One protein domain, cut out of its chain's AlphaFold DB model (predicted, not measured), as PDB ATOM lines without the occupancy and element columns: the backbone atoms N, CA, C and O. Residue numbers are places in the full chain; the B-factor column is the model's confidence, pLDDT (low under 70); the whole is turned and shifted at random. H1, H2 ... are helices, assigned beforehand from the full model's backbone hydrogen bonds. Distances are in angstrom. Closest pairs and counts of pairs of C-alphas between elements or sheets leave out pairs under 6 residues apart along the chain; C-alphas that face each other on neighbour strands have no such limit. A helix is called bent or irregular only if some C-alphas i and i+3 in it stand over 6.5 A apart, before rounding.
ATOM      1  N   GLU A   9     122.634 115.525  71.638       76.50
ATOM      2  CA  GLU A   9     121.779 115.416  70.447       76.50
ATOM      3  C   GLU A   9     122.381 114.588  69.297       76.50
ATOM      4  O   GLU A   9     121.637 114.097  68.451       76.50
ATOM      5  N   ASP A  10     123.697 114.363  69.293       77.94
ATOM      6  CA  ASP A  10     124.378 113.560  68.277       77.94
ATOM      7  C   ASP A  10     124.362 112.058  68.616       77.94
ATOM      8  O   ASP A  10     124.531 111.231  67.715       77.94
ATOM      9  N   ILE A  11     124.096 111.677  69.878       78.38
ATOM     10  CA  ILE A  11     124.082 110.282  70.371       78.38
ATOM     11  C   ILE A  11     123.258 109.327  69.484       78.38
ATOM     12  O   ILE A  11     123.769 108.251  69.157       78.38
ATOM     13  N   PRO A  12     122.040 109.677  69.011       78.25
ATOM     14  CA  PRO A  12     121.252 108.789  68.156       78.25
ATOM     15  C   PRO A  12     121.919 108.474  66.811       78.25
ATOM     16  O   PRO A  12     121.563 107.478  66.174       78.25
ATOM     17  N   THR A  13     122.862 109.303  66.356       77.50
ATOM     18  CA  THR A  13     123.547 109.169  65.058       77.50
ATOM     19  C   THR A  13     124.863 108.396  65.148       77.50
ATOM     20  O   THR A  13     125.342 107.883  64.136       77.50
ATOM     21  N   LEU A  14     125.414 108.243  66.355       78.81
ATOM     22  CA  LEU A  14     126.657 107.519  66.590       78.81
ATOM     23  C   LEU A  14     126.456 106.006  66.427       78.81
ATOM     24  O   LEU A  14     125.388 105.448  66.709       78.81
ATOM     25  N   ASN A  15     127.501 105.330  65.950       80.38
ATOM     26  CA  ASN A  15     127.535 103.873  65.931       80.38
ATOM     27  C   ASN A  15     128.034 103.322  67.278       80.38
ATOM     28  O   ASN A  15     128.582 104.045  68.110       80.38
ATOM     29  N   ASN A  16     127.851 102.019  67.486       73.19
ATOM     30  CA  ASN A  16     128.119 101.390  68.779       73.19
ATOM     31  C   ASN A  16     129.586 101.488  69.225       73.19
ATOM     32  O   ASN A  16     129.832 101.558  70.424       73.19
ATOM     33  N   ASP A  17     130.546 101.500  68.299       75.69
ATOM     34  CA  ASP A  17     131.969 101.559  68.654       75.69
ATOM     35  C   ASP A  17     132.368 102.983  69.072       75.69
ATOM     36  O   ASP A  17     133.091 103.165  70.049       75.69
ATOM     37  N   MET A  18     131.789 104.001  68.425       80.88
ATOM     38  CA  MET A  18     131.941 105.406  68.825       80.88
ATOM     39  C   MET A  18     131.305 105.687  70.194       80.88
ATOM     40  O   MET A  18     131.866 106.440  70.985       80.88
ATOM     41  N   LEU A  19     130.156 105.069  70.498       77.06
ATOM     42  CA  LEU A  19     129.500 105.196  71.807       77.06
ATOM     43  C   LEU A  19     130.351 104.598  72.937       77.06
ATOM     44  O   LEU A  19     130.454 105.198  74.006       77.06
ATOM     45  N   MET A  20     131.001 103.456  72.692       76.62
ATOM     46  CA  MET A  20     131.924 102.850  73.658       76.62
ATOM     47  C   MET A  20     133.163 103.722  73.885       76.62
ATOM     48  O   MET A  20     133.507 103.982  75.036       76.62
ATOM     49  N   GLU A  21     133.768 104.262  72.818       80.31
ATOM     50  CA  GLU A  21     134.896 105.201  72.935       80.31
ATOM     51  C   GLU A  21     134.501 106.462  73.731       80.31
ATOM     52  O   GLU A  21     135.302 106.982  74.510       80.31
ATOM     53  N   CYS A  22     133.259 106.946  73.586       79.81
ATOM     54  CA  CYS A  22     132.753 108.087  74.353       79.81
ATOM     55  C   CYS A  22     132.620 107.782  75.851       79.81
ATOM     56  O   CYS A  22     132.974 108.636  76.661       79.81
ATOM     57  N   ILE A  23     132.168 106.582  76.232       76.44
ATOM     58  CA  ILE A  23     132.090 106.169  77.644       76.44
ATOM     59  C   ILE A  23     133.488 105.994  78.236       76.44
ATOM     60  O   ILE A  23     133.770 106.521  79.309       76.44
ATOM     61  N   GLU A  24     134.384 105.294  77.533       77.88
ATOM     62  CA  GLU A  24     135.762 105.062  77.995       77.88
ATOM     63  C   GLU A  24     136.522 106.373  78.218       77.88
ATOM     64  O   GLU A  24     137.366 106.474  79.108       77.88
ATOM     65  N   LYS A  25     136.195 107.404  77.433       79.12
ATOM     66  CA  LYS A  25     136.776 108.746  77.555       79.12
ATOM     67  C   LYS A  25     135.997 109.682  78.480       79.12
ATOM     68  O   LYS A  25     136.395 110.841  78.605       79.12
ATOM     69  N   GLY A  26     134.921 109.204  79.109       77.56
ATOM     70  CA  GLY A  26     134.085 109.972  80.036       77.56
ATOM     71  C   GLY A  26     133.330 111.134  79.384       77.56
ATOM     72  O   GLY A  26     133.054 112.127  80.046       77.56
ATOM     73  N   VAL A  27     133.055 111.048  78.079       81.12
ATOM     74  CA  VAL A  27     132.312 112.069  77.322       81.12
ATOM     75  C   VAL A  27     130.810 111.966  77.593       81.12
ATOM     76  O   VAL A  27     130.148 112.992  77.696       81.12
ATOM     77  N   PHE A  28     130.294 110.744  77.743       78.38
ATOM     78  CA  PHE A  28     128.911 110.462  78.132       78.38
ATOM     79  C   PHE A  28     128.874 109.321  79.148       78.38
ATOM     80  O   PHE A  28     129.700 108.404  79.099       78.38
ATOM     81  N   THR A  29     127.893 109.356  80.040       78.00
ATOM     82  CA  THR A  29     127.559 108.237  80.927       78.00
ATOM     83  C   THR A  29     126.761 107.163  80.180       78.00
ATOM     84  O   THR A  29     126.232 107.388  79.086       78.00
ATOM     85  N   LYS A  30     126.676 105.955  80.753       72.62
ATOM     86  CA  LYS A  30     125.903 104.854  80.151       72.62
ATOM     87  C   LYS A  30     124.413 105.193  80.126       72.62
ATOM     88  O   LYS A  30     123.734 104.898  79.148       72.62
ATOM     89  N   GLU A  31     123.942 105.845  81.177       73.19
ATOM     90  CA  GLU A  31     122.562 106.258  81.393       73.19
ATOM     91  C   GLU A  31     122.134 107.294  80.341       73.19
ATOM     92  O   GLU A  31     121.102 107.126  79.695       73.19
ATOM     93  N   GLU A  32     122.985 108.288  80.056       74.31
ATOM     94  CA  GLU A  32     122.719 109.304  79.027       74.31
ATOM     95  C   GLU A  32     122.578 108.717  77.619       74.31
ATOM     96  O   GLU A  32     121.775 109.209  76.820       74.31
ATOM     97  N   ILE A  33     123.335 107.661  77.308       75.44
ATOM     98  CA  ILE A  33     123.237 106.965  76.022       75.44
ATOM     99  C   ILE A  33     121.936 106.162  75.943       75.44
ATOM    100  O   ILE A  33     121.250 106.244  74.925       75.44
ATOM    101  N   VAL A  34     121.560 105.440  77.005       71.19
ATOM    102  CA  VAL A  34     120.319 104.640  77.056       71.19
ATOM    103  C   VAL A  34     119.074 105.505  76.893       71.19
ATOM    104  O   VAL A  34     118.152 105.106  76.188       71.19
ATOM    105  N   GLU A  35     119.059 106.692  77.498       72.88
ATOM    106  CA  GLU A  35     117.947 107.643  77.381       72.88
ATOM    107  C   GLU A  35     117.817 108.253  75.979       72.88
ATOM    108  O   GLU A  35     116.745 108.727  75.607       72.88
ATOM    109  N   SER A  36     118.900 108.246  75.196       70.94
ATOM    110  CA  SER A  36     118.988 108.987  73.933       70.94
ATOM    111  C   SER A  36     118.929 108.094  72.683       70.94
ATOM    112  O   SER A  36     118.889 108.617  71.572       70.94
ATOM    113  N   ILE A  37     118.919 106.760  72.807       74.62
ATOM    114  CA  ILE A  37     118.831 105.833  71.660       74.62
ATOM    115  C   ILE A  37     117.466 105.139  71.578       74.62
ATOM    116  O   ILE A  37     116.823 104.856  72.582       74.62
ATOM    117  N   THR A  38     117.021 104.824  70.359       69.12
ATOM    118  CA  THR A  38     115.748 104.123  70.123       69.12
ATOM    119  C   THR A  38     115.770 102.682  70.652       69.12
ATOM    120  O   THR A  38     116.822 102.040  70.662       69.12
ATOM    121  N   ASP A  39     114.605 102.124  70.999       59.09
ATOM    122  CA  ASP A  39     114.469 100.772  71.580       59.09
ATOM    123  C   ASP A  39     115.142  99.657  70.756       59.09
ATOM    124  O   ASP A  39     115.710  98.709  71.304       59.09
ATOM    125  N   ALA A  40     115.137  99.775  69.424       55.28
ATOM    126  CA  ALA A  40     115.808  98.824  68.537       55.28
ATOM    127  C   ALA A  40     117.345  98.907  68.632       55.28
ATOM    128  O   ALA A  40     118.022  97.877  68.626       55.28
ATOM    129  N   LYS A  41     117.905 100.120  68.765       62.91
ATOM    130  CA  LYS A  41     119.342 100.321  69.013       62.91
ATOM    131  C   LYS A  41     119.723  99.900  70.433       62.91
ATOM    132  O   LYS A  41     120.767  99.274  70.605       62.91
ATOM    133  N   ARG A  42     118.851 100.148  71.417       63.81
ATOM    134  CA  ARG A  42     119.021  99.746  72.821       63.81
ATOM    135  C   ARG A  42     119.202  98.234  72.977       63.81
ATOM    136  O   ARG A  42     120.209  97.805  73.532       63.81
ATOM    137  N   LYS A  43     118.327  97.421  72.371       66.88
ATOM    138  CA  LYS A  43     118.448  95.947  72.397       66.88
ATOM    139  C   LYS A  43     119.741  95.430  71.751       66.88
ATOM    140  O   LYS A  43     120.325  94.450  72.211       66.88
ATOM    141  N   GLY A  44     120.198  96.072  70.671       66.75
ATOM    142  CA  GLY A  44     121.473  95.734  70.028       66.75
ATOM    143  C   GLY A  44     122.691  96.089  70.889       66.75
ATOM    144  O   GLY A  44     123.691  95.370  70.875       66.75
ATOM    145  N   TRP A  45     122.594  97.178  71.652       66.19
ATOM    146  CA  TRP A  45     123.633  97.664  72.555       66.19
ATOM    147  C   TRP A  45     123.748  96.807  73.825       66.19
ATOM    148  O   TRP A  45     124.847  96.360  74.158       66.19
ATOM    149  N   GLU A  46     122.620  96.465  74.453       68.12
ATOM    150  CA  GLU A  46     122.553  95.582  75.629       68.12
ATOM    151  C   GLU A  46     123.181  94.206  75.339       68.12
ATOM    152  O   GLU A  46     124.039  93.748  76.097       68.12
ATOM    153  N   LYS A  47     122.898  93.609  74.168       70.38
ATOM    154  CA  LYS A  47     123.543  92.356  73.722       70.38
ATOM    155  C   LYS A  47     125.065  92.461  73.569       70.38
ATOM    156  O   LYS A  47     125.776  91.481  73.796       70.38
ATOM    157  N   LYS A  48     125.594  93.613  73.140       65.31
ATOM    158  CA  LYS A  48     127.044  93.808  72.942       65.31
ATOM    159  C   LYS A  48     127.756  93.981  74.291       65.31
ATOM    160  O   LYS A  48     128.838  93.425  74.468       65.31
ATOM    161  N   ILE A  49     127.114  94.661  75.247       65.06
ATOM    162  CA  ILE A  49     127.574  94.782  76.641       65.06
ATOM    163  C   ILE A  49     127.586  93.418  77.331       65.06
ATOM    164  O   ILE A  49     128.566  93.070  77.982       65.06
ATOM    165  N   GLU A  50     126.538  92.619  77.156       67.56
ATOM    166  CA  GLU A  50     126.452  91.269  77.720       67.56
ATOM    167  C   GLU A  50     127.551  90.349  77.159       67.56
ATOM    168  O   GLU A  50     128.211  89.621  77.900       67.56
ATOM    169  N   LYS A  51     127.845  90.462  75.857       68.50
ATOM    170  CA  LYS A  51     128.956  89.744  75.215       68.50
ATOM    171  C   LYS A  51     130.331  90.184  75.747       68.50
ATOM    172  O   LYS A  51     131.207  89.338  75.903       68.50
ATOM    173  N   LEU A  52     130.503  91.474  76.053       58.47
ATOM    174  CA  LEU A  52     131.709  92.034  76.680       58.47
ATOM    175  C   LEU A  52     131.889  91.546  78.126       58.47
ATOM    176  O   LEU A  52     132.976  91.092  78.477       58.47
ATOM    177  N   LYS A  53     130.821  91.544  78.934       59.44
ATOM    178  CA  LYS A  53     130.833  90.990  80.301       59.44
ATOM    179  C   LYS A  53     131.216  89.511  80.311       59.44
ATOM    180  O   LYS A  53     132.074  89.093  81.082       59.44
ATOM    181  N   LYS A  54     130.677  88.741  79.360       63.50
ATOM    182  CA  LYS A  54     131.005  87.320  79.183       63.50
ATOM    183  C   LYS A  54     132.460  87.088  78.750       63.50
ATOM    184  O   LYS A  54     133.045  86.079  79.123       63.50
ATOM    185  N   SER A  55     133.063  88.016  77.999       52.16
ATOM    186  CA  SER A  55     134.497  87.968  77.660       52.16
ATOM    187  C   SER A  55     135.426  88.402  78.802       52.16
ATOM    188  O   SER A  55     136.608  88.076  78.767       52.16
TER     189      SER A  55
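AT A GLANCE: This is residues 9 to 55 of the 466 residues of an uncharacterized protein of Porphyromonadaceae bacterium (UniProt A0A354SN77). Three short helices, H1, H2 and H3, make a triangle, and the long H4 runs past H2 and H3, its free end, residues 50 to 55, sticking out. The printed part has 47 residues, with four named helices in the order H1 to H4 and no named strand; the class is all helix, 38 of the 47 residues being in named helices, and the whole is compact, radius of gyration of the C-alphas 10.2 A, spans 31 by 25 by 16 A.

IN THESE COORDINATES: Find C-alpha 9 at (121.779, 115.416, 70.447), where H1, residues 9 to 13, begins; it is irregular, with C-alphas 9 and 12 7.0 A apart. Then come H2, residues 16 to 24, 12.5 A, and H3, residues 30 to 36, 10.2 A. H4, residues 39 to 55, runs 24.5 A to C-alpha 55 at (134.497, 87.968, 77.660).

HOW THE PARTS SIT: H1 and H3 touch, closest C-alphas Pro 12 and Ser 36, 6.2 A. H2 is close but not clearly touching H4, at a steep tilt of 63 degrees, closest C-alphas Asn 16 and Trp 45, 6.9 A. H1 and H4 are apart. Every O i to N i+4 pair is within hydrogen-bond range in H2, H3 and H4; H1 has 0 of 1, and 1 of 2 i+3 pairs.

THE WHOLE: C-alphas 9 and 55, the farthest apart, are 31.1 A apart. The printed part has no cut, and its links are tight. Residues 38 to 46 and 48 to 55 have pLDDT under 70.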